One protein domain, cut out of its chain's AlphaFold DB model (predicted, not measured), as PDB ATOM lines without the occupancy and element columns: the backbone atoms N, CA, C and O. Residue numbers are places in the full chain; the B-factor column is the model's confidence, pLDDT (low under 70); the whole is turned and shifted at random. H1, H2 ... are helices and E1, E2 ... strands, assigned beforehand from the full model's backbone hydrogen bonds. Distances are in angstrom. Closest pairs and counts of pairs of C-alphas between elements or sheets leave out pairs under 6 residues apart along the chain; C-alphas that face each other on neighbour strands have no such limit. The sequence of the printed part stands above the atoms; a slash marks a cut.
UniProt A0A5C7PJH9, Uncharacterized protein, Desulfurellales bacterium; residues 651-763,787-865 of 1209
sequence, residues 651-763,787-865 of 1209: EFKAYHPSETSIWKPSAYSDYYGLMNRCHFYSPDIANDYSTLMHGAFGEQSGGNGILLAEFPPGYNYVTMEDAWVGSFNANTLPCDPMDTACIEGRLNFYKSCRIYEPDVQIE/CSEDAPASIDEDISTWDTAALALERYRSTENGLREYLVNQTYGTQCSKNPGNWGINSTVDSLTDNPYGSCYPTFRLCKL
ATOM      1  N   GLU A 651     128.028 150.282 132.163       93.69
ATOM      2  CA  GLU A 651     128.396 148.971 131.621       93.69
ATOM      3  C   GLU A 651     129.114 148.150 132.697       93.69
ATOM      4  O   GLU A 651     129.986 148.675 133.392       93.69
ATOM      5  N   PHE A 652     128.799 146.859 132.823       95.31
ATOM      6  CA  PHE A 652     129.436 145.977 133.807       95.31
ATOM      7  C   PHE A 652     130.243 144.874 133.148       95.31
ATOM      8  O   PHE A 652     129.765 144.199 132.239       95.31
ATOM      9  N   LYS A 653     131.442 144.635 133.680       94.75
ATOM     10  CA  LYS A 653     132.339 143.576 133.218       94.75
ATOM     11  C   LYS A 653     132.616 142.555 134.316       94.75
ATOM     12  O   LYS A 653     132.702 142.897 135.499       94.75
ATOM     13  N   ALA A 654     132.754 141.298 133.903       93.44
ATOM     14  CA  ALA A 654     133.213 140.199 134.744       93.44
ATOM     15  C   ALA A 654     134.703 140.361 135.081       93.44
ATOM     16  O   ALA A 654     135.415 141.090 134.389       93.44
ATOM     17  N   TYR A 655     135.180 139.696 136.136       94.00
ATOM     18  CA  TYR A 655     136.592 139.737 136.531       94.00
ATOM     19  C   TYR A 655     137.020 138.482 137.306       94.00
ATOM     20  O   TYR A 655     136.190 137.778 137.880       94.00
ATOM     21  N   HIS A 656     138.328 138.241 137.406       93.69
ATOM     22  CA  HIS A 656     138.911 137.269 138.332       93.69
ATOM     23  C   HIS A 656     140.182 137.836 138.998       93.69
ATOM     24  O   HIS A 656     141.067 138.321 138.304       93.69
ATOM     25  N   PRO A 657     140.347 137.771 140.332       91.12
ATOM     26  CA  PRO A 657     141.456 138.433 141.033       91.12
ATOM     27  C   PRO A 657     142.829 137.759 140.853       91.12
ATOM     28  O   PRO A 657     143.840 138.319 141.265       91.12
ATOM     29  N   SER A 658     142.895 136.544 140.295       91.12
ATOM     30  CA  SER A 658     144.179 135.867 140.051       91.12
ATOM     31  C   SER A 658     144.947 136.505 138.897       91.12
ATOM     32  O   SER A 658     144.441 136.572 137.782       91.12
ATOM     33  N   GLU A 659     146.220 136.828 139.127       89.00
ATOM     34  CA  GLU A 659     147.132 137.371 138.108       89.00
ATOM     35  C   GLU A 659     147.405 136.438 136.922       89.00
ATOM     36  O   GLU A 659     147.858 136.894 135.870       89.00
ATOM     37  N   THR A 660     147.143 135.140 137.089       89.06
ATOM     38  CA  THR A 660     147.282 134.131 136.031       89.06
ATOM     39  C   THR A 660     146.002 133.928 135.225       89.06
ATOM     40  O   THR A 660     146.006 133.114 134.307       89.06
ATOM     41  N   SER A 661     144.898 134.576 135.605       89.25
ATOM     42  CA  SER A 661     143.628 134.466 134.891       89.25
ATOM     43  C   SER A 661     143.574 135.462 133.740       89.25
ATOM     44  O   SER A 661     144.026 136.600 133.874       89.25
ATOM     45  N   ILE A 662     142.963 135.045 132.633       86.62
ATOM     46  CA  ILE A 662     142.667 135.926 131.497       86.62
ATOM     47  C   ILE A 662     141.582 136.960 131.836       86.62
ATOM     48  O   ILE A 662     141.506 138.002 131.198       86.62
ATOM     49  N   TRP A 663     140.790 136.715 132.886       90.81
ATOM     50  CA  TRP A 663     139.720 137.603 133.347       90.81
ATOM     51  C   TRP A 663     140.196 138.642 134.360       90.81
ATOM     52  O   TRP A 663     139.375 139.306 134.993       90.81
ATOM     53  N   LYS A 664     141.504 138.760 134.605       91.19
ATOM     54  CA  LYS A 664     141.989 139.762 135.554       91.19
ATOM     55  C   LYS A 664     141.623 141.172 135.095       91.19
ATOM     56  O   LYS A 664     141.582 141.411 133.886       91.19
ATOM     57  N   PRO A 665     141.385 142.118 136.025       90.81
ATOM     58  CA  PRO A 665     140.891 143.440 135.657       90.81
ATOM     59  C   PRO A 665     141.723 144.111 134.562       90.81
ATOM     60  O   PRO A 665     141.160 144.543 133.566       90.81
ATOM     61  N   SER A 666     143.053 144.073 134.670       85.50
ATOM     62  CA  SER A 666     143.967 144.675 133.690       85.50
ATOM     63  C   SER A 666     143.989 144.010 132.310       85.50
ATOM     64  O   SER A 666     144.510 144.614 131.382       85.50
ATOM     65  N   ALA A 667     143.462 142.790 132.163       85.88
ATOM     66  CA  ALA A 667     143.428 142.064 130.890       85.88
ATOM     67  C   ALA A 667     142.041 142.062 130.232       85.88
ATOM     68  O   ALA A 667     141.950 141.936 129.016       85.88
ATOM     69  N   TYR A 668     140.968 142.191 131.021       89.75
ATOM     70  CA  TYR A 668     139.596 142.080 130.523       89.75
ATOM     71  C   TYR A 668     138.719 143.266 130.941       89.75
ATOM     72  O   TYR A 668     138.317 144.070 130.102       89.75
ATOM     73  N   SER A 669     138.429 143.407 132.239       90.56
ATOM     74  CA  SER A 669     137.422 144.365 132.725       90.56
ATOM     75  C   SER A 669     137.801 145.823 132.470       90.56
ATOM     76  O   SER A 669     136.931 146.639 132.186       90.56
ATOM     77  N   ASP A 670     139.090 146.144 132.589       90.12
ATOM     78  CA  ASP A 670     139.636 147.479 132.352       90.12
ATOM     79  C   ASP A 670     140.028 147.688 130.877       90.12
ATOM     80  O   ASP A 670     140.386 148.809 130.530       90.12
ATOM     81  N   TYR A 671     139.972 146.648 130.031       90.19
ATOM     82  CA  TYR A 671     140.332 146.721 128.609       90.19
ATOM     83  C   TYR A 671     139.156 147.144 127.719       90.19
ATOM     84  O   TYR A 671     139.325 147.977 126.834       90.19
ATOM     85  N   TYR A 672     137.964 146.586 127.941       89.62
ATOM     86  CA  TYR A 672     136.792 146.868 127.107       89.62
ATOM     87  C   TYR A 672     135.956 148.028 127.660       89.62
ATOM     88  O   TYR A 672     135.446 147.939 128.778       89.62
ATOM     89  N   GLY A 673     135.745 149.079 126.865       86.31
ATOM     90  CA  GLY A 673     134.869 150.209 127.191       86.31
ATOM     91  C   GLY A 673     133.381 149.854 127.142       86.31
ATOM     92  O   GLY A 673     132.682 149.979 128.152       86.31
ATOM     93  N   LEU A 674     132.911 149.340 126.001       91.69
ATOM     94  CA  LEU A 674     131.546 148.833 125.817       91.69
ATOM     95  C   LEU A 674     131.502 147.318 126.018       91.69
ATOM     96  O   LEU A 674     132.320 146.592 125.461       91.69
ATOM     97  N   MET A 675     130.553 146.844 126.827       92.00
ATOM     98  CA  MET A 675     130.369 145.416 127.074       92.00
ATOM     99  C   MET A 675     128.956 145.124 127.561       92.00
ATOM    100  O   MET A 675     128.587 145.477 128.681       92.00
ATOM    101  N   ASN A 676     128.211 144.363 126.773       95.56
ATOM    102  CA  ASN A 676     126.923 143.849 127.182       95.56
ATOM    103  C   ASN A 676     127.077 142.511 127.899       95.56
ATOM    104  O   ASN A 676     127.214 141.449 127.288       95.56
ATOM    105  N   ARG A 677     126.994 142.555 129.228       95.38
ATOM    106  CA  ARG A 677     127.042 141.358 130.081       95.38
ATOM    107  C   ARG A 677     125.995 140.297 129.712       95.38
ATOM    108  O   ARG A 677     126.222 139.131 129.993       95.38
ATOM    109  N   CYS A 678     124.876 140.661 129.086       96.19
ATOM    110  CA  CYS A 678     123.840 139.705 128.690       96.19
ATOM    111  C   CYS A 678     124.246 138.861 127.477       96.19
ATOM    112  O   CYS A 678     123.581 137.879 127.182       96.19
ATOM    113  N   HIS A 679     125.350 139.200 126.814       95.81
ATOM    114  CA  HIS A 679     125.948 138.413 125.732       95.81
ATOM    115  C   HIS A 679     127.369 137.948 126.055       95.81
ATOM    116  O   HIS A 679     127.985 137.238 125.262       95.81
ATOM    117  N   PHE A 680     127.895 138.295 127.235       94.38
ATOM    118  CA  PHE A 680     129.213 137.844 127.660       94.38
ATOM    119  C   PHE A 680     129.266 136.313 127.678       94.38
ATOM    120  O   PHE A 680     128.462 135.660 128.351       94.38
ATOM    121  N   TYR A 681     130.211 135.756 126.918       94.19
ATOM    122  CA  TYR A 681     130.407 134.322 126.729       94.19
ATOM    123  C   TYR A 681     129.137 133.590 126.249       94.19
ATOM    124  O   TYR A 681     128.867 132.468 126.677       94.19
ATOM    125  N   SER A 682     128.339 134.238 125.390       94.25
ATOM    126  CA  SER A 682     127.141 133.659 124.768       94.25
ATOM    127  C   SER A 682     127.513 132.721 123.608       94.25
ATOM    128  O   SER A 682     128.116 133.177 122.632       94.25
ATOM    129  N   PRO A 683     127.168 131.419 123.679       93.31
ATOM    130  CA  PRO A 683     127.347 130.503 122.555       93.31
ATOM    131  C   PRO A 683     126.346 130.768 121.425       93.31
ATOM    132  O   PRO A 683     126.622 130.409 120.289       93.31
ATOM    133  N   ASP A 684     125.212 131.399 121.729       93.38
ATOM    134  CA  ASP A 684     124.181 131.785 120.763       93.38
ATOM    135  C   ASP A 684     124.799 132.687 119.685       93.38
ATOM    136  O   ASP A 684     124.812 132.342 118.509       93.38
ATOM    137  N   ILE A 685     125.444 133.777 120.120       93.69
ATOM    138  CA  ILE A 685     126.136 134.715 119.229       93.69
ATOM    139  C   ILE A 685     127.380 134.078 118.610       93.69
ATOM    140  O   ILE A 685     127.673 134.282 117.439       93.69
ATOM    141  N   ALA A 686     128.125 133.279 119.380       92.31
ATOM    142  CA  ALA A 686     129.353 132.659 118.890       92.31
ATOM    143  C   ALA A 686     129.127 131.733 117.683       92.31
ATOM    144  O   ALA A 686     130.079 131.478 116.950       92.31
ATOM    145  N   ASN A 687     127.920 131.188 117.511       90.69
ATOM    146  CA  ASN A 687     127.591 130.229 116.456       90.69
ATOM    147  C   ASN A 687     126.648 130.798 115.382       90.69
ATOM    148  O   ASN A 687     126.249 130.045 114.500       90.69
ATOM    149  N   ASP A 688     126.340 132.096 115.420       90.38
ATOM    150  CA  ASP A 688     125.589 132.799 114.379       90.38
ATOM    151  C   ASP A 688     126.503 133.822 113.688       90.38
ATOM    152  O   ASP A 688     126.998 134.763 114.309       90.38
ATOM    153  N   TYR A 689     126.761 133.632 112.390       86.75
ATOM    154  CA  TYR A 689     127.754 134.433 111.665       86.75
ATOM    155  C   TYR A 689     127.402 135.928 111.643       86.75
ATOM    156  O   TYR A 689     128.278 136.773 111.844       86.75
ATOM    157  N   SER A 690     126.124 136.262 111.437       86.81
ATOM    158  CA  SER A 690     125.662 137.649 111.314       86.81
ATOM    159  C   SER A 690     125.922 138.450 112.596       86.81
ATOM    160  O   SER A 690     126.559 139.508 112.574       86.81
ATOM    161  N   THR A 691     125.518 137.908 113.743       91.44
ATOM    162  CA  THR A 691     125.657 138.560 115.046       91.44
ATOM    163  C   THR A 691     127.096 138.508 115.557       91.44
ATOM    164  O   THR A 691     127.577 139.508 116.102       91.44
ATOM    165  N   LEU A 692     127.831 137.417 115.305       91.31
ATOM    166  CA  LEU A 692     129.263 137.297 115.603       91.31
ATOM    167  C   LEU A 692     130.073 138.411 114.927       91.31
ATOM    168  O   LEU A 692     130.878 139.088 115.572       91.31
ATOM    169  N   MET A 693     129.852 138.635 113.632       89.06
ATOM    170  CA  MET A 693     130.558 139.682 112.892       89.06
ATOM    171  C   MET A 693     130.113 141.084 113.320       89.06
ATOM    172  O   MET A 693     130.930 142.005 113.342       89.06
ATOM    173  N   HIS A 694     128.843 141.256 113.700       91.50
ATOM    174  CA  HIS A 694     128.289 142.564 114.032       91.50
ATOM    175  C   HIS A 694     128.681 143.088 115.424       91.50
ATOM    176  O   HIS A 694     129.012 144.269 115.556       91.50
ATOM    177  N   GLY A 695     128.631 142.253 116.467       90.44
ATOM    178  CA  GLY A 695     128.876 142.693 117.852       90.44
ATOM    179  C   GLY A 695     130.173 142.188 118.484       90.44
ATOM    180  O   GLY A 695     130.596 142.741 119.500       90.44
ATOM    181  N   ALA A 696     130.817 141.178 117.893       91.88
ATOM    182  CA  ALA A 696     132.072 140.600 118.385       91.88
ATOM    183  C   ALA A 696     133.220 140.660 117.358       91.88
ATOM    184  O   ALA A 696     134.334 140.234 117.652       91.88
ATOM    185  N   PHE A 697     132.982 141.210 116.160       90.00
ATOM    186  CA  PHE A 697     133.985 141.381 115.097       90.00
ATOM    187  C   PHE A 697     134.692 140.074 114.697       90.00
ATOM    188  O   PHE A 697     135.883 140.070 114.384       90.00
ATOM    189  N   GLY A 698     133.963 138.953 114.725       87.94
ATOM    190  CA  GLY A 698     134.508 137.631 114.395       87.94
ATOM    191  C   GLY A 698     135.262 136.944 115.540       87.94
ATOM    192  O   GLY A 698     135.767 135.838 115.352       87.94
ATOM    193  N   GLU A 699     135.360 137.566 116.719       88.31
ATOM    194  CA  GLU A 699     136.045 136.982 117.873       88.31
ATOM    195  C   GLU A 699     135.214 135.852 118.492       88.31
ATOM    196  O   GLU A 699     134.073 136.048 118.904       88.31
ATOM    197  N   GLN A 700     135.796 134.651 118.556       87.81
ATOM    198  CA  GLN A 700     135.117 133.451 119.029       87.81
ATOM    199  C   GLN A 700     136.034 132.614 119.932       87.81
ATOM    200  O   GLN A 700     137.144 132.230 119.555       87.81
ATOM    201  N   SER A 701     135.525 132.209 121.097       82.81
ATOM    202  CA  SER A 701     136.204 131.296 122.019       82.81
ATOM    203  C   SER A 701     135.771 129.840 121.780       82.81
ATOM    204  O   SER A 701     135.034 129.244 122.573       82.81
ATOM    205  N   GLY A 702     136.249 129.242 120.682       70.62
ATOM    206  CA  GLY A 702     136.114 127.804 120.393       70.62
ATOM    207  C   GLY A 702     134.671 127.294 120.311       70.62
ATOM    208  O   GLY A 702     134.395 126.194 120.787       70.62
ATOM    209  N   GLY A 703     133.752 128.114 119.788       77.25
ATOM    210  CA  GLY A 703     132.315 127.814 119.698       77.25
ATOM    211  C   GLY A 703     131.532 127.925 121.009       77.25
ATOM    212  O   GLY A 703     130.312 127.816 120.995       77.25
ATOM    213  N   ASN A 704     132.202 128.157 122.141       83.62
ATOM    214  CA  ASN A 704     131.565 128.147 123.464       83.62
ATOM    215  C   ASN A 704     131.109 129.535 123.938       83.62
ATOM    216  O   ASN A 704     130.404 129.629 124.940       83.62
ATOM    217  N   GLY A 705     131.519 130.604 123.254       90.62
ATOM    218  CA  GLY A 705     131.156 131.968 123.615       90.62
ATOM    219  C   GLY A 705     131.978 133.032 122.892       90.62
ATOM    220  O   GLY A 705     132.930 132.711 122.178       90.62
ATOM    221  N   ILE A 706     131.613 134.289 123.133       92.88
ATOM    222  CA  ILE A 706     132.342 135.499 122.726       92.88
ATOM    223  C   ILE A 706     132.923 136.208 123.959       92.88
ATOM    224  O   ILE A 706     132.287 136.249 125.018       92.88
ATOM    225  N   LEU A 707     134.133 136.752 123.850       88.88
ATOM    226  CA  LEU A 707     134.766 137.568 124.889       88.88
ATOM    227  C   LEU A 707     134.371 139.032 124.746       88.88
ATOM    228  O   LEU A 707     134.198 139.704 125.757       88.88
ATOM    229  N   LEU A 708     134.218 139.515 123.514       89.44
ATOM    230  CA  LEU A 708     133.745 140.863 123.220       89.44
ATOM    231  C   LEU A 708     132.262 140.845 122.851       89.44
ATOM    232  O   LEU A 708     131.872 140.203 121.886       89.44
ATOM    233  N   ALA A 709     131.442 141.582 123.599       92.81
ATOM    234  CA  ALA A 709     130.010 141.699 123.343       92.81
ATOM    235  C   ALA A 709     129.586 143.173 123.230       92.81
ATOM    236  O   ALA A 709     128.982 143.731 124.147       92.81
ATOM    237  N   GLU A 710     129.893 143.825 122.108       93.81
ATOM    238  CA  GLU A 710     129.478 145.210 121.842       93.81
ATOM    239  C   GLU A 710     128.067 145.258 121.255       93.81
ATOM    240  O   GLU A 710     127.853 145.566 120.084       93.81
ATOM    241  N   PHE A 711     127.084 144.951 122.094       94.94
ATOM    242  CA  PHE A 711     125.667 145.037 121.750       94.94
ATOM    243  C   PHE A 711     124.965 146.069 122.629       94.94
ATOM    244  O   PHE A 711     125.113 146.012 123.850       94.94
ATOM    245  N   PRO A 712     124.154 146.979 122.079       95.69
ATOM    246  CA  PRO A 712     123.306 147.812 122.913       95.69
ATOM    247  C   PRO A 712     122.187 146.974 123.567       95.69
ATOM    248  O   PRO A 712     121.919 145.848 123.132       95.69
ATOM    249  N   PRO A 713     121.515 147.477 124.619       95.31
ATOM    250  CA  PRO A 713     120.516 146.698 125.349       95.31
ATOM    251  C   PRO A 713     119.325 146.277 124.480       95.31
ATOM    252  O   PRO A 713     118.802 145.185 124.694       95.31
ATOM    253  N   GLY A 714     118.928 147.060 123.465       95.81
ATOM    254  CA  GLY A 714     117.913 146.657 122.481       95.81
ATOM    255  C   GLY A 714     118.175 145.291 121.823       95.81
ATOM    256  O   GLY A 714     117.231 144.605 121.441       95.81
ATOM    257  N   TYR A 715     119.437 144.853 121.773       95.69
ATOM    258  CA  TYR A 715     119.892 143.615 121.134       95.69
ATOM    259  C   TYR A 715     120.024 142.432 122.105       95.69
ATOM    260  O   TYR A 715     120.505 141.372 121.709       95.69
ATOM    261  N   ASN A 716     119.588 142.551 123.365       96.56
ATOM    262  CA  ASN A 716     119.686 141.458 124.348       96.56
ATOM    263  C   ASN A 716     119.029 140.143 123.888       96.56
ATOM    264  O   ASN A 716     119.460 139.079 124.320       96.56
ATOM    265  N   TYR A 717     118.041 140.217 122.995       95.38
ATOM    266  CA  TYR A 717     117.333 139.064 122.422       95.38
ATOM    267  C   TYR A 717     117.363 139.069 120.886       95.38
ATOM    268  O   TYR A 717     116.430 138.590 120.245       95.38
ATOM    269  N   VAL A 718     118.423 139.643 120.300       93.25
ATOM    270  CA  VAL A 718     118.594 139.805 118.846       93.25
ATOM    271  C   VAL A 718     118.200 138.548 118.063       93.25
ATOM    272  O   VAL A 718     118.494 137.424 118.478       93.25
ATOM    273  N   THR A 719     117.507 138.753 116.943       89.75
ATOM    274  CA  THR A 719     117.156 137.674 116.015       89.75
ATOM    275  C   THR A 719     118.412 137.181 115.292       89.75
ATOM    276  O   THR A 719     119.216 137.987 114.831       89.75
ATOM    277  N   MET A 720     118.570 135.866 115.212       88.81
ATOM    278  CA  MET A 720     119.690 135.143 114.608       88.81
ATOM    279  C   MET A 720     119.237 134.500 113.292       88.81
ATOM    280  O   MET A 720     118.053 134.194 113.128       88.81
ATOM    281  N   GLU A 721     120.170 134.269 112.371       83.75
ATOM    282  CA  GLU A 721     119.904 133.549 111.119       83.75
ATOM    283  C   GLU A 721     119.747 132.048 111.381       83.75
ATOM    284  O   GLU A 721     118.863 131.394 110.819       83.75
ATOM    285  N   ASP A 722     120.569 131.518 112.286       83.06
ATOM    286  CA  ASP A 722     120.560 130.114 112.669       83.06
ATOM    287  C   ASP A 722     119.908 129.907 114.040       83.06
ATOM    288  O   ASP A 722     120.233 130.559 115.037       83.06
ATOM    289  N   ALA A 723     118.985 128.945 114.121       85.06
ATOM    290  CA  ALA A 723     118.341 128.616 115.385       85.06
ATOM    291  C   ALA A 723     119.323 127.945 116.356       85.06
ATOM    292  O   ALA A 723     119.888 126.885 116.068       85.06
ATOM    293  N   TRP A 724     119.424 128.482 117.571       84.06
ATOM    294  CA  TRP A 724     120.189 127.902 118.670       84.06
ATOM    295  C   TRP A 724     119.244 127.426 119.773       84.06
ATOM    296  O   TRP A 724     118.299 128.112 120.159       84.06
ATOM    297  N   VAL A 725     119.446 126.196 120.256       84.88
ATOM    298  CA  VAL A 725     118.550 125.530 121.232       84.88
ATOM    299  C   VAL A 725     117.059 125.527 120.826       84.88
ATOM    300  O   VAL A 725     116.175 125.402 121.673       84.88
ATOM    301  N   GLY A 726     116.767 125.620 119.522       83.62
ATOM    302  CA  GLY A 726     115.405 125.657 118.978       83.62
ATOM    303  C   GLY A 726     114.749 127.043 118.953       83.62
ATOM    304  O   GLY A 726     113.541 127.112 118.742       83.62
ATOM    305  N   SER A 727     115.511 128.123 119.157       87.81
ATOM    306  CA  SER A 727     115.044 129.511 119.065       87.81
ATOM    307  C   SER A 727     115.866 130.312 118.058       87.81
ATOM    308  O   SER A 727     117.076 130.123 117.965       87.81
ATOM    309  N   PHE A 728     115.213 131.237 117.355       89.75
ATOM    310  CA  PHE A 728     115.866 132.239 116.505       89.75
ATOM    311  C   PHE A 728     116.187 133.534 117.261       89.75
ATOM    312  O   PHE A 728     116.720 134.460 116.674       89.75
ATOM    313  N   ASN A 729     115.889 133.626 118.557       92.19
ATOM    314  CA  ASN A 729     116.281 134.763 119.386       92.19
ATOM    315  C   ASN A 729     117.409 134.358 120.329       92.19
ATOM    316  O   ASN A 729     117.290 133.362 121.060       92.19
ATOM    317  N   ALA A 730     118.464 135.169 120.372       93.50
ATOM    318  CA  ALA A 730     119.513 135.036 121.371       93.50
ATOM    319  C   ALA A 730     118.923 135.097 122.792       93.50
ATOM    320  O   ALA A 730     117.853 135.661 123.027       93.50
ATOM    321  N   ASN A 731     119.629 134.507 123.756       94.38
ATOM    322  CA  ASN A 731     119.206 134.463 125.155       94.38
ATOM    323  C   ASN A 731     117.824 133.830 125.410       94.38
ATOM    324  O   ASN A 731     117.136 134.171 126.378       94.38
ATOM    325  N   THR A 732     117.439 132.852 124.589       90.81
ATOM    326  CA  THR A 732     116.267 132.012 124.856       90.81
ATOM    327  C   THR A 732     116.684 130.740 125.592       90.81
ATOM    328  O   THR A 732     117.555 130.005 125.123       90.81
ATOM    329  N   LEU A 733     116.033 130.443 126.722       89.94
ATOM    330  CA  LEU A 733     116.229 129.199 127.473       89.94
ATOM    331  C   LEU A 733     114.918 128.394 127.535       89.94
ATOM    332  O   LEU A 733     113.980 128.804 128.231       89.94
ATOM    333  N   PRO A 734     114.822 127.244 126.843       87.56
ATOM    334  CA  PRO A 734     113.680 126.350 126.985       87.56
ATOM    335  C   PRO A 734     113.741 125.618 128.335       87.56
ATOM    336  O   PRO A 734     114.681 124.876 128.606       87.56
ATOM    337  N   CYS A 735     112.717 125.801 129.171       89.25
ATOM    338  CA  CYS A 735     112.590 125.126 130.465       89.25
ATOM    339  C   CYS A 735     111.514 124.037 130.428       89.25
ATOM    340  O   CYS A 735     110.434 124.238 129.868       89.25
ATOM    341  N   ASP A 736     111.779 122.899 131.078       88.81
ATOM    342  CA  ASP A 736     110.733 121.917 131.370       88.81
ATOM    343  C   ASP A 736     109.688 122.569 132.303       88.81
ATOM    344  O   ASP A 736     110.078 123.162 133.313       88.81
ATOM    345  N   PRO A 737     108.374 122.463 132.023       87.31
ATOM    346  CA  PRO A 737     107.332 123.032 132.880       87.31
ATOM    347  C   PRO A 737     107.358 122.560 134.345       87.31
ATOM    348  O   PRO A 737     106.752 123.199 135.205       87.31
ATOM    349  N   MET A 738     108.012 121.432 134.647       93.31
ATOM    350  CA  MET A 738     108.198 120.918 136.007       93.31
ATOM    351  C   MET A 738     109.500 121.392 136.673       93.31
ATOM    352  O   MET A 738     109.644 121.222 137.886       93.31
ATOM    353  N   ASP A 739     110.437 121.978 135.922       94.12
ATOM    354  CA  ASP A 739     111.696 122.507 136.450       94.12
ATOM    355  C   ASP A 739     111.522 123.955 136.924       94.12
ATOM    356  O   ASP A 739     111.800 124.932 136.225       94.12
ATOM    357  N   THR A 740     111.067 124.092 138.168       93.62
ATOM    358  CA  THR A 740     110.845 125.400 138.791       93.62
ATOM    359  C   THR A 740     112.124 126.226 138.930       93.62
ATOM    360  O   THR A 740     112.037 127.449 138.951       93.62
ATOM    361  N   ALA A 741     113.300 125.589 139.023       92.81
ATOM    362  CA  ALA A 741     114.571 126.298 139.151       92.81
ATOM    363  C   ALA A 741     115.001 126.912 137.811       92.81
ATOM    364  O   ALA A 741     115.442 128.059 137.784       92.81
ATOM    365  N   CYS A 742     114.812 126.186 136.703       93.25
ATOM    366  CA  CYS A 742     115.009 126.731 135.359       93.25
ATOM    367  C   CYS A 742     114.079 127.925 135.105       93.25
ATOM    368  O   CYS A 742     114.542 128.989 134.695       93.25
ATOM    369  N   ILE A 743     112.784 127.775 135.413       93.94
ATOM    370  CA  ILE A 743     111.775 128.828 135.211       93.94
ATOM    371  C   ILE A 743     112.129 130.087 136.017       93.94
ATOM    372  O   ILE A 743     112.124 131.190 135.472       93.94
ATOM    373  N   GLU A 744     112.493 129.936 137.294       94.06
ATOM    374  CA  GLU A 744     112.912 131.063 138.135       94.06
ATOM    375  C   GLU A 744     114.206 131.719 137.622       94.06
ATOM    376  O   GLU A 744     114.289 132.947 137.555       94.06
ATOM    377  N   GLY A 745     115.198 130.924 137.207       93.62
ATOM    378  CA  GLY A 745     116.442 131.428 136.623       93.62
ATOM    379  C   GLY A 745     116.207 132.251 135.355       93.62
ATOM    380  O   GLY A 745     116.758 133.345 135.218       93.62
ATOM    381  N   ARG A 746     115.331 131.771 134.466       94.88
ATOM    382  CA  ARG A 746     114.929 132.460 133.234       94.88
ATOM    383  C   ARG A 746     114.176 133.763 133.513       94.88
ATOM    384  O   ARG A 746     114.511 134.793 132.937       94.88
ATOM    385  N   LEU A 747     113.216 133.754 134.442       95.94
ATOM    386  CA  LEU A 747     112.508 134.964 134.877       95.94
ATOM    387  C   LEU A 747     113.476 136.028 135.418       95.94
ATOM    388  O   LEU A 747     113.393 137.204 135.061       95.94
ATOM    389  N   ASN A 748     114.413 135.617 136.273       97.19
ATOM    390  CA  ASN A 748     115.433 136.500 136.835       97.19
ATOM    391  C   ASN A 748     116.397 137.024 135.758       97.19
ATOM    392  O   ASN A 748     116.837 138.172 135.836       97.19
ATOM    393  N   PHE A 749     116.680 136.228 134.724       97.25
ATOM    394  CA  PHE A 749     117.433 136.686 133.561       97.25
ATOM    395  C   PHE A 749     116.687 137.788 132.796       97.25
ATOM    396  O   PHE A 749     117.282 138.838 132.570       97.25
ATOM    397  N   TYR A 750     115.395 137.620 132.478       97.25
ATOM    398  CA  TYR A 750     114.596 138.672 131.822       97.25
ATOM    399  C   TYR A 750     114.571 139.970 132.632       97.25
ATOM    400  O   TYR A 750     114.775 141.048 132.081       97.25
ATOM    401  N   LYS A 751     114.400 139.875 133.957       97.12
ATOM    402  CA  LYS A 751     114.444 141.050 134.839       97.12
ATOM    403  C   LYS A 751     115.788 141.768 134.791       97.12
ATOM    404  O   LYS A 751     115.800 142.991 134.869       97.12
ATOM    405  N   SER A 752     116.893 141.030 134.660       97.44
ATOM    406  CA  SER A 752     118.240 141.592 134.541       97.44
ATOM    407  C   SER A 752     118.500 142.210 133.165       97.44
ATOM    408  O   SER A 752     118.969 143.345 133.064       97.44
ATOM    409  N   CYS A 753     118.232 141.456 132.104       97.19
ATOM    410  CA  CYS A 753     118.674 141.722 130.740       97.19
ATOM    411  C   CYS A 753     117.593 142.419 129.915       97.19
ATOM    412  O   CYS A 753     117.159 141.926 128.881       97.19
ATOM    413  N   ARG A 754     117.169 143.599 130.373       96.50
ATOM    414  CA  ARG A 754     116.103 144.376 129.733       96.50
ATOM    415  C   ARG A 754     116.542 145.027 128.426       96.50
ATOM    416  O   ARG A 754     117.679 145.482 128.314       96.50
ATOM    417  N   ILE A 755     115.636 145.083 127.455       96.94
ATOM    418  CA  ILE A 755     115.830 145.807 126.195       96.94
ATOM    419  C   ILE A 755     115.523 147.293 126.362       96.94
ATOM    420  O   ILE A 755     114.634 147.650 127.131       96.94
ATOM    421  N   TYR A 756     116.246 148.151 125.636       96.38
ATOM    422  CA  TYR A 756     116.081 149.611 125.698       96.38
ATOM    423  C   TYR A 756     116.036 150.160 127.132       96.38
ATOM    424  O   TYR A 756     115.215 151.019 127.454       96.38
ATOM    425  N   GLU A 757     116.886 149.626 128.016       93.81
ATOM    426  CA  GLU A 757     117.004 150.134 129.381       93.81
ATOM    427  C   GLU A 757     117.484 151.598 129.323       93.81
ATOM    428  O   GLU A 757     118.561 151.855 128.777       93.81
ATOM    429  N   PRO A 758     116.697 152.561 129.834       93.88
ATOM    430  CA  PRO A 758     117.016 153.973 129.693       93.88
ATOM    431  C   PRO A 758     118.184 154.380 130.592       93.88
ATOM    432  O   PRO A 758     118.270 153.989 131.759       93.88
ATOM    433  N   ASP A 759     119.047 155.248 130.069       95.62
ATOM    434  CA  ASP A 759     119.997 155.971 130.907       95.62
ATOM    435  C   ASP A 759     119.261 156.982 131.784       95.62
ATOM    436  O   ASP A 759     118.307 157.635 131.354       95.62
ATOM    437  N   VAL A 760     119.744 157.176 133.008       96.19
ATOM    438  CA  VAL A 760     119.092 158.089 133.948       96.19
ATOM    439  C   VAL A 760     119.710 159.478 133.833       96.19
ATOM    440  O   VAL A 760     120.933 159.636 133.843       96.19
ATOM    441  N   GLN A 761     118.862 160.502 133.742       97.94
ATOM    442  CA  GLN A 761     119.302 161.893 133.715       97.94
ATOM    443  C   GLN A 761     119.952 162.299 135.046       97.94
ATOM    444  O   GLN A 761     119.473 161.964 136.132       97.94
ATOM    445  N   ILE A 762     121.039 163.060 134.958       98.56
ATOM    446  CA  ILE A 762     121.680 163.697 136.104       98.56
ATOM    447  C   ILE A 762     120.877 164.939 136.492       98.56
ATOM    448  O   ILE A 762     120.690 165.852 135.690       98.56
ATOM    449  N   GLU A 763     120.430 164.981 137.743       97.94
ATOM    450  CA  GLU A 763     119.700 166.112 138.317       97.94
ATOM    451  C   GLU A 763     120.643 167.175 138.882       97.94
ATOM    452  O   GLU A 763     120.396 168.369 138.732       97.94
ATOM    453  N   CYS A 787     116.957 145.355 142.103       96.00
ATOM    454  CA  CYS A 787     116.185 144.151 142.400       96.00
ATOM    455  C   CYS A 787     114.917 144.505 143.192       96.00
ATOM    456  O   CYS A 787     114.967 144.636 144.413       96.00
ATOM    457  N   SER A 788     113.787 144.702 142.508       91.50
ATOM    458  CA  SER A 788     112.564 145.266 143.106       91.50
ATOM    459  C   SER A 788     112.006 144.494 144.308       91.50
ATOM    460  O   SER A 788     111.331 145.067 145.161       91.50
ATOM    461  N   GLU A 789     112.301 143.200 144.378       94.12
ATOM    462  CA  GLU A 789     111.810 142.269 145.383       94.12
ATOM    463  C   GLU A 789     112.652 142.250 146.659       94.12
ATOM    464  O   GLU A 789     112.117 141.982 147.736       94.12
ATOM    465  N   ASP A 790     113.954 142.512 146.535       95.56
ATOM    466  CA  ASP A 790     114.930 142.239 147.593       95.56
ATOM    467  C   ASP A 790     115.727 143.496 148.004       95.56
ATOM    468  O   ASP A 790     116.196 143.583 149.141       95.56
ATOM    469  N   ALA A 791     115.861 144.496 147.123       95.25
ATOM    470  CA  ALA A 791     116.625 145.707 147.412       95.25
ATOM    471  C   ALA A 791     115.874 146.629 148.399       95.25
ATOM    472  O   ALA A 791     114.666 146.857 148.262       95.25
ATOM    473  N   PRO A 792     116.568 147.226 149.386       94.69
ATOM    474  CA  PRO A 792     115.941 148.111 150.366       94.69
ATOM    475  C   PRO A 792     115.424 149.405 149.717       94.69
ATOM    476  O   PRO A 792     115.933 149.853 148.695       94.69
ATOM    477  N   ALA A 793     114.418 150.048 150.318       93.69
ATOM    478  CA  ALA A 793     113.852 151.299 149.791       93.69
ATOM    479  C   ALA A 793     114.824 152.496 149.871       93.69
ATOM    480  O   ALA A 793     114.727 153.416 149.063       93.69
ATOM    481  N   SER A 794     115.750 152.468 150.830       95.38
ATOM    482  CA  SER A 794     116.786 153.477 151.054       95.38
ATOM    483  C   SER A 794     118.112 152.800 151.380       95.38
ATOM    484  O   SER A 794     118.125 151.728 151.992       95.38
ATOM    485  N   ILE A 795     119.215 153.438 151.009       97.25
ATOM    486  CA  ILE A 795     120.575 152.935 151.225       97.25
ATOM    487  C   ILE A 795     121.410 154.093 151.758       97.25
ATOM    488  O   ILE A 795     121.479 155.135 151.114       97.25
ATOM    489  N   ASP A 796     122.012 153.901 152.929       96.06
ATOM    490  CA  ASP A 796     122.897 154.883 153.562       96.06
ATOM    491  C   ASP A 796     124.227 154.985 152.792       96.06
ATOM    492  O   ASP A 796     124.684 153.991 152.226       96.06
ATOM    493  N   GLU A 797     124.863 156.155 152.767       93.50
ATOM    494  CA  GLU A 797     126.172 156.321 152.116       93.50
ATOM    495  C   GLU A 797     127.307 155.562 152.828       93.50
ATOM    496  O   GLU A 797     128.327 155.237 152.209       93.50
ATOM    497  N   ASP A 798     127.152 155.268 154.124       94.31
ATOM    498  CA  ASP A 798     128.104 154.496 154.908       94.31
ATOM    499  C   ASP A 798     127.929 152.998 154.635       94.31
ATOM    500  O   ASP A 798     127.064 152.319 155.197       94.31
ATOM    501  N   ILE A 799     128.829 152.467 153.805       94.25
ATOM    502  CA  ILE A 799     128.901 151.053 153.413       94.25
ATOM    503  C   ILE A 799     128.930 150.114 154.636       94.25
ATOM    504  O   ILE A 799     128.440 148.987 154.557       94.25
ATOM    505  N   SER A 800     129.452 150.557 155.788       94.12
ATOM    506  CA  SER A 800     129.517 149.724 156.999       94.12
ATOM    507  C   SER A 800     128.154 149.411 157.617       94.12
ATOM    508  O   SER A 800     128.038 148.487 158.425       94.12
ATOM    509  N   THR A 801     127.116 150.143 157.213       94.88
ATOM    510  CA  THR A 801     125.731 149.926 157.640       94.88
ATOM    511  C   THR A 801     124.976 148.936 156.748       94.88
ATOM    512  O   THR A 801     123.875 148.510 157.103       94.88
ATOM    513  N   TRP A 802     125.541 148.554 155.598       95.94
ATOM    514  CA  TRP A 802     124.857 147.720 154.612       95.94
ATOM    515  C   TRP A 802     124.773 146.256 155.051       95.94
ATOM    516  O   TRP A 802     125.749 145.664 155.515       95.94
ATOM    517  N   ASP A 803     123.627 145.623 154.790       95.25
ATOM    518  CA  ASP A 803     123.504 144.167 154.867       95.25
ATOM    519  C   ASP A 803     124.116 143.526 153.611       95.25
ATOM    520  O   ASP A 803     123.459 143.313 152.589       95.25
ATOM    521  N   THR A 804     125.422 143.263 153.674       94.62
ATOM    522  CA  THR A 804     126.184 142.683 152.557       94.62
ATOM    523  C   THR A 804     125.805 141.230 152.262       94.62
ATOM    524  O   THR A 804     125.992 140.777 151.135       94.62
ATOM    525  N   ALA A 805     125.235 140.510 153.236       94.19
ATOM    526  CA  ALA A 805     124.734 139.156 153.026       94.19
ATOM    527  C   ALA A 805     123.405 139.173 152.260       94.19
ATOM    528  O   ALA A 805     123.232 138.372 151.346       94.19
ATOM    529  N   ALA A 806     122.501 140.101 152.589       95.75
ATOM    530  CA  ALA A 806     121.268 140.302 151.831       95.75
ATOM    531  C   ALA A 806     121.549 140.784 150.399       95.75
ATOM    532  O   ALA A 806     120.962 140.254 149.461       95.75
ATOM    533  N   LEU A 807     122.497 141.713 150.220       96.69
ATOM    534  CA  LEU A 807     122.932 142.181 148.897       96.69
ATOM    535  C   LEU A 807     123.396 141.023 147.997       96.69
ATOM    536  O   LEU A 807     122.956 140.916 146.857       96.69
ATOM    537  N   ALA A 808     124.238 140.126 148.519       93.56
ATOM    538  CA  ALA A 808     124.747 138.979 147.763       93.56
ATOM    539  C   ALA A 808     123.671 137.922 147.426       93.56
ATOM    540  O   ALA A 808     123.947 137.007 146.652       93.56
ATOM    541  N   LEU A 809     122.481 138.016 148.034       95.31
ATOM    542  CA  LEU A 809     121.338 137.125 147.815       95.31
ATOM    543  C   LEU A 809     120.243 137.747 146.933       95.31
ATOM    544  O   LEU A 809     119.235 137.082 146.688       95.31
ATOM    545  N   GLU A 810     120.408 138.986 146.459       96.62
ATOM    546  CA  GLU A 810     119.491 139.568 145.475       96.62
ATOM    547  C   GLU A 810     119.440 138.686 144.212       96.62
ATOM    548  O   GLU A 810     120.467 138.239 143.704       96.62
ATOM    549  N   ARG A 811     118.236 138.405 143.699       95.62
ATOM    550  CA  ARG A 811     118.001 137.277 142.770       95.62
ATOM    551  C   ARG A 811     118.528 137.446 141.348       95.62
ATOM    552  O   ARG A 811     118.609 136.461 140.616       95.62
ATOM    553  N   TYR A 812     118.844 138.664 140.924       97.00
ATOM    554  CA  TYR A 812     119.348 138.957 139.582       97.00
ATOM    555  C   TYR A 812     120.324 140.131 139.594       97.00
ATOM    556  O   TYR A 812     120.302 140.969 140.496       97.00
ATOM    557  N   ARG A 813     121.202 140.206 138.588       97.12
ATOM    558  CA  ARG A 813     122.096 141.356 138.417       97.12
ATOM    559  C   ARG A 813     121.269 142.583 138.028       97.12
ATOM    560  O   ARG A 813     120.516 142.542 137.061       97.12
ATOM    561  N   SER A 814     121.429 143.675 138.754       96.75
ATOM    562  CA  SER A 814     120.848 144.982 138.440       96.75
ATOM    563  C   SER A 814     121.954 146.035 138.439       96.75
ATOM    564  O   SER A 814     123.062 145.771 138.918       96.75
ATOM    565  N   THR A 815     121.675 147.227 137.911       96.75
ATOM    566  CA  THR A 815     122.658 148.316 137.924       96.75
ATOM    567  C   THR A 815     123.031 148.689 139.355       96.75
ATOM    568  O   THR A 815     124.210 148.794 139.688       96.75
ATOM    569  N   GLU A 816     122.041 148.799 140.241       97.44
ATOM    570  CA  GLU A 816     122.266 149.140 141.641       97.44
ATOM    571  C   GLU A 816     123.119 148.097 142.376       97.44
ATOM    572  O   GLU A 816     124.098 148.456 143.037       97.44
ATOM    573  N   ASN A 817     122.784 146.806 142.279       97.31
ATOM    574  CA  ASN A 817     123.543 145.800 143.023       97.31
ATOM    575  C   ASN A 817     124.933 145.541 142.436       97.31
ATOM    576  O   ASN A 817     125.845 145.231 143.197       97.31
ATOM    577  N   GLY A 818     125.136 145.749 141.129       97.31
ATOM    578  CA  GLY A 818     126.469 145.761 140.521       97.31
ATOM    579  C   GLY A 818     127.372 146.819 141.154       97.31
ATOM    580  O   GLY A 818     128.468 146.502 141.614       97.31
ATOM    581  N   LEU A 819     126.878 148.059 141.270       98.25
ATOM    582  CA  LEU A 819     127.615 149.161 141.902       98.25
ATOM    583  C   LEU A 819     127.894 148.910 143.387       98.25
ATOM    584  O   LEU A 819     129.011 149.126 143.860       98.25
ATOM    585  N   ARG A 820     126.892 148.437 144.133       97.94
ATOM    586  CA  ARG A 820     127.042 148.158 145.568       97.94
ATOM    587  C   ARG A 820     128.031 147.025 145.821       97.94
ATOM    588  O   ARG A 820     128.883 147.151 146.698       97.94
ATOM    589  N   GLU A 821     127.964 145.943 145.049       97.62
ATOM    590  CA  GLU A 821     128.913 144.836 145.178       97.62
ATOM    591  C   GLU A 821     130.333 145.237 144.785       97.62
ATOM    592  O   GLU A 821     131.278 144.809 145.446       97.62
ATOM    593  N   TYR A 822     130.503 146.111 143.787       97.69
ATOM    594  CA  TYR A 822     131.808 146.691 143.480       97.69
ATOM    595  C   TYR A 822     132.396 147.445 144.677       97.69
ATOM    596  O   TYR A 822     133.540 147.198 145.057       97.69
ATOM    597  N   LEU A 823     131.616 148.317 145.322       98.06
ATOM    598  CA  LEU A 823     132.073 149.065 146.498       98.06
ATOM    599  C   LEU A 823     132.383 148.143 147.683       98.06
ATOM    600  O   LEU A 823     133.383 148.337 148.376       98.06
ATOM    601  N   VAL A 824     131.583 147.095 147.886       97.25
ATOM    602  CA  VAL A 824     131.842 146.052 148.889       97.25
ATOM    603  C   VAL A 824     133.128 145.282 148.567       97.25
ATOM    604  O   VAL A 824     133.919 145.009 149.474       97.25
ATOM    605  N   ASN A 825     133.392 144.990 147.292       95.81
ATOM    606  CA  ASN A 825     134.638 144.374 146.837       95.81
ATOM    607  C   ASN A 825     135.848 145.273 147.114       95.81
ATOM    608  O   ASN A 825     136.821 144.800 147.697       95.81
ATOM    609  N   GLN A 826     135.771 146.563 146.776       94.69
ATOM    610  CA  GLN A 826     136.862 147.511 147.029       94.69
ATOM    611  C   GLN A 826     137.103 147.742 148.530       94.69
ATOM    612  O   GLN A 826     138.244 147.915 148.951       94.69
ATOM    613  N   THR A 827     136.044 147.721 149.347       95.06
ATOM    614  CA  THR A 827     136.130 148.024 150.785       95.06
ATOM    615  C   THR A 827     136.554 146.816 151.624       95.06
ATOM    616  O   THR A 827     137.376 146.948 152.531       95.06
ATOM    617  N   TYR A 828     135.998 145.634 151.342       95.12
ATOM    618  CA  TYR A 828     136.145 144.440 152.186       95.12
ATOM    619  C   TYR A 828     136.819 143.251 151.486       95.12
ATOM    620  O   TYR A 828     137.107 142.249 152.139       95.12
ATOM    621  N   GLY A 829     137.071 143.323 150.175       93.38
ATOM    622  CA  GLY A 829     137.639 142.218 149.390       93.38
ATOM    623  C   GLY A 829     136.661 141.073 149.093       93.38
ATOM    624  O   GLY A 829     137.069 140.035 148.562       93.38
ATOM    625  N   THR A 830     135.376 141.234 149.425       94.25
ATOM    626  CA  THR A 830     134.318 140.257 149.124       94.25
ATOM    627  C   THR A 830     134.083 140.192 147.618       94.25
ATOM    628  O   THR A 830     133.980 141.223 146.959       94.25
ATOM    629  N   GLN A 831     134.029 138.990 147.050       94.50
ATOM    630  CA  GLN A 831     133.857 138.813 145.605       94.50
ATOM    631  C   GLN A 831     132.388 138.969 145.197       94.50
ATOM    632  O   GLN A 831     131.499 138.612 145.969       94.50
ATOM    633  N   CYS A 832     132.144 139.478 143.989       94.75
ATOM    634  CA  CYS A 832     130.790 139.718 143.488       94.75
ATOM    635  C   CYS A 832     130.007 138.422 143.248       94.75
ATOM    636  O   CYS A 832     130.570 137.396 142.844       94.75
ATOM    637  N   SER A 833     128.697 138.488 143.475       94.62
ATOM    638  CA  SER A 833     127.792 137.345 143.373       94.62
ATOM    639  C   SER A 833     127.554 136.914 141.921       94.62
ATOM    640  O   SER A 833     127.611 137.701 140.967       94.62
ATOM    641  N   LYS A 834     127.272 135.620 141.752       92.62
ATOM    642  CA  LYS A 834     127.035 134.959 140.462       92.62
ATOM    643  C   LYS A 834     125.538 134.839 140.178       92.62
ATOM    644  O   LYS A 834     124.978 133.751 140.143       92.62
ATOM    645  N   ASN A 835     124.901 135.988 140.000       92.25
ATOM    646  CA  ASN A 835     123.475 136.102 139.718       92.25
ATOM    647  C   ASN A 835     123.157 135.945 138.217       92.25
ATOM    648  O   ASN A 835     124.012 136.246 137.375       92.25
ATOM    649  N   PRO A 836     121.919 135.541 137.867       95.19
ATOM    650  CA  PRO A 836     121.386 135.651 136.510       95.19
ATOM    651  C   PRO A 836     121.616 137.043 135.904       95.19
ATOM    652  O   PRO A 836     121.420 138.061 136.573       95.19
ATOM    653  N   GLY A 837     122.044 137.066 134.636       94.81
ATOM    654  CA  GLY A 837     122.366 138.285 133.888       94.81
ATOM    655  C   GLY A 837     123.785 138.829 134.097       94.81
ATOM    656  O   GLY A 837     124.049 139.978 133.759       94.81
ATOM    657  N   ASN A 838     124.711 138.046 134.663       95.12
ATOM    658  CA  ASN A 838     126.148 138.365 134.636       95.12
ATOM    659  C   ASN A 838     126.844 137.961 133.318       95.12
ATOM    660  O   ASN A 838     127.916 138.481 133.019       95.12
ATOM    661  N   TRP A 839     126.252 137.025 132.583       94.62
ATOM    662  CA  TRP A 839     126.689 136.448 131.305       94.62
ATOM    663  C   TRP A 839     125.444 136.022 130.519       94.62
ATOM    664  O   TRP A 839     124.354 136.010 131.099       94.62
ATOM    665  N   GLY A 840     125.593 135.651 129.244       95.00
ATOM    666  CA  GLY A 840     124.479 135.141 128.432       95.00
ATOM    667  C   GLY A 840     123.819 133.901 129.035       95.00
ATOM    668  O   GLY A 840     124.475 133.104 129.704       95.00
ATOM    669  N   ILE A 841     122.510 133.725 128.832       93.62
ATOM    670  CA  ILE A 841     121.725 132.721 129.577       93.62
ATOM    671  C   ILE A 841     122.191 131.280 129.317       93.62
ATOM    672  O   ILE A 841     122.162 130.447 130.219       93.62
ATOM    673  N   ASN A 842     122.668 131.013 128.097       92.25
ATOM    674  CA  ASN A 842     123.176 129.715 127.658       92.25
ATOM    675  C   ASN A 842     124.697 129.586 127.853       92.25
ATOM    676  O   ASN A 842     125.299 128.594 127.443       92.25
ATOM    677  N   SER A 843     125.331 130.582 128.480       92.38
ATOM    678  CA  SER A 843     126.765 130.587 128.736       92.38
ATOM    679  C   SER A 843     127.177 129.511 129.733       92.38
ATOM    680  O   SER A 843     126.568 129.324 130.787       92.38
ATOM    681  N   THR A 844     128.304 128.864 129.447       90.00
ATOM    682  CA  THR A 844     128.944 127.906 130.352       90.00
ATOM    683  C   THR A 844     130.154 128.498 131.072       90.00
ATOM    684  O   THR A 844     130.933 127.743 131.659       90.00
ATOM    685  N   VAL A 845     130.342 129.825 131.048       91.31
ATOM    686  CA  VAL A 845     131.542 130.492 131.594       91.31
ATOM    687  C   VAL A 845     131.774 130.170 133.074       91.31
ATOM    688  O   VAL A 845     132.912 130.027 133.518       91.31
ATOM    689  N   ASP A 846     130.700 129.949 133.834       88.88
ATOM    690  CA  ASP A 846     130.783 129.604 135.253       88.88
ATOM    691  C   ASP A 846     131.323 128.186 135.516       88.88
ATOM    692  O   ASP A 846     131.768 127.875 136.617       88.88
ATOM    693  N   SER A 847     131.333 127.318 134.503       88.50
ATOM    694  CA  SER A 847     131.885 125.960 134.608       88.50
ATOM    695  C   SER A 847     133.390 125.882 134.316       88.50
ATOM    696  O   SER A 847     133.994 124.818 134.484       88.50
ATOM    697  N   LEU A 848     134.011 126.990 133.893       87.56
ATOM    698  CA  LEU A 848     135.445 127.051 133.616       87.56
ATOM    699  C   LEU A 848     136.269 126.880 134.898       87.56
ATOM    700  O   LEU A 848     135.859 127.256 135.995       87.56
ATOM    701  N   THR A 849     137.471 126.317 134.757       82.44
ATOM    702  CA  THR A 849     138.371 126.087 135.904       82.44
ATOM    703  C   THR A 849     138.884 127.399 136.510       82.44
ATOM    704  O   THR A 849     139.168 127.450 137.704       82.44
ATOM    705  N   ASP A 850     138.986 128.449 135.698       85.56
ATOM    706  CA  ASP A 850     139.345 129.816 136.075       85.56
ATOM    707  C   ASP A 850     138.162 130.788 135.906       85.56
ATOM    708  O   ASP A 850     138.365 131.956 135.588       85.56
ATOM    709  N   ASN A 851     136.931 130.297 136.090       90.31
ATOM    710  CA  ASN A 851     135.698 131.057 135.895       90.31
ATOM    711  C   ASN A 851     135.710 132.443 136.576       90.31
ATOM    712  O   ASN A 851     136.039 132.554 137.760       90.31
ATOM    713  N   PRO A 852     135.284 133.509 135.879       93.44
ATOM    714  CA  PRO A 852     135.189 134.826 136.483       93.44
ATOM    715  C   PRO A 852     134.110 134.874 137.578       93.44
ATOM    716  O   PRO A 852     133.190 134.051 137.643       93.44
ATOM    717  N   TYR A 853     134.222 135.860 138.465       94.38
ATOM    718  CA  TYR A 853     133.148 136.266 139.372       94.38
ATOM    719  C   TYR A 853     132.082 137.079 138.618       94.38
ATOM    720  O   TYR A 853     132.168 137.270 137.405       94.38
ATOM    721  N   GLY A 854     131.045 137.537 139.325       92.00
ATOM    722  CA  GLY A 854     129.960 138.303 138.713       92.00
ATOM    723  C   GLY A 854     130.415 139.579 137.996       92.00
ATOM    724  O   GLY A 854     131.402 140.212 138.375       92.00
ATOM    725  N   SER A 855     129.640 139.985 136.990       94.56
ATOM    726  CA  SER A 855     129.811 141.230 136.241       94.56
ATOM    727  C   SER A 855     129.383 142.422 137.091       94.56
ATOM    728  O   SER A 855     128.233 142.853 137.051       94.56
ATOM    729  N   CYS A 856     130.315 142.925 137.900       95.56
ATOM    730  CA  CYS A 856     130.097 144.054 138.801       95.56
ATOM    731  C   CYS A 856     131.111 145.185 138.611       95.56
ATOM    732  O   CYS A 856     130.947 146.213 139.248       95.56
ATOM    733  N   TYR A 857     132.140 145.051 137.762       96.19
ATOM    734  CA  TYR A 857     133.121 146.127 137.557       96.19
ATOM    735  C   TYR A 857     132.537 147.173 136.597       96.19
ATOM    736  O   TYR A 857     132.336 146.836 135.428       96.19
ATOM    737  N   PRO A 858     132.228 148.403 137.064       96.44
ATOM    738  CA  PRO A 858     131.478 149.362 136.268       96.44
ATOM    739  C   PRO A 858     132.363 150.177 135.320       96.44
ATOM    740  O   PRO A 858     133.541 150.434 135.561       96.44
ATOM    741  N   THR A 859     131.766 150.686 134.258       95.44
ATOM    742  CA  THR A 859     132.274 151.826 133.494       95.44
ATOM    743  C   THR A 859     131.107 152.745 133.224       95.44
ATOM    744  O   THR A 859     130.062 152.296 132.755       95.44
ATOM    745  N   PHE A 860     131.268 154.014 133.574       97.00
ATOM    746  CA  PHE A 860     130.205 154.998 133.482       97.00
ATOM    747  C   PHE A 860     130.372 155.757 132.182       97.00
ATOM    748  O   PHE A 860     131.423 156.352 131.948       97.00
ATOM    749  N   ARG A 861     129.329 155.747 131.361       95.62
ATOM    750  CA  ARG A 861     129.249 156.525 130.128       95.62
ATOM    751  C   ARG A 861     128.259 157.660 130.334       95.62
ATOM    752  O   ARG A 861     127.161 157.459 130.851       95.62
ATOM    753  N   LEU A 862     128.671 158.851 129.941       97.88
ATOM    754  CA  LEU A 862     127.881 160.065 130.051       97.88
ATOM    755  C   LEU A 862     127.613 160.600 128.651       97.88
ATOM    756  O   LEU A 862     128.538 160.675 127.844       97.88
ATOM    757  N   CYS A 863     126.370 160.984 128.380       98.06
ATOM    758  CA  CYS A 863     125.961 161.574 127.108       98.06
ATOM    759  C   CYS A 863     125.254 162.905 127.369       98.06
ATOM    760  O   CYS A 863     124.294 162.960 128.141       98.06
ATOM    761  N   LYS A 864     125.742 163.986 126.758       98.31
ATOM    762  CA  LYS A 864     125.158 165.321 126.897       98.31
ATOM    763  C   LYS A 864     123.831 165.386 126.145       98.31
ATOM    764  O   LYS A 864     123.756 164.960 124.995       98.31
ATOM    765  N   LEU A 865     122.796 165.952 126.748       98.25
ATOM    766  CA  LEU A 865     121.552 166.275 126.050       98.25
ATOM    767  C   LEU A 865     121.743 167.497 125.135       98.25
ATOM    768  O   LEU A 865     122.704 168.258 125.274       98.25
TER     769      LEU A 865
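Overview. This is residues 651 to 763 and 787 to 865 of the 1209 residues of an uncharacterized protein of Desulfurellales bacterium (UniProt A0A5C7PJH9). With little regular structure, this is a rounded body mostly of loops, with H5 packed on the two-strand ribbon E1-E5 and H2 packed on E2 of the hairpin E2-E3. The 192 printed residues include five named helices and five named strands, in order E1-H1-H2-E2-E3-H3-E4-H4-H5-E5; the class is mixed, under half in named elements. It is compact, with radius of gyration of the C-alphas 16.6 A and spans of 49 by 44 by 41 A.

Arrangement. E1, residues 651-655, is antiparallel to E5, residues 853-864; N 651 and O 859 are within hydrogen-bond range, 2.9 A. The closest C-alphas of H5, residues 815-828, and E5 are those of Gly 818 and Cys 856, 4.4 A. E2, residues 719-724, and E3, residues 727-729, form a hairpin, N 720 and O 728 within range at 2.7 A. In H5, H2, residues 689-695, and H3, residues 740-752, every O i to N i+4 pair is within range.

Along the chain. C-alpha 651 is at (128.396, 148.971, 131.621), C-alpha 864 at (125.158, 165.321, 126.897). H1 is residues 683-686, E4 760-763, H4 804-807.

Size, cuts and confidence. Residues 764-786 are cut out, a 22.6 A gap between C-alphas; no printed residue is under pLDDT 70.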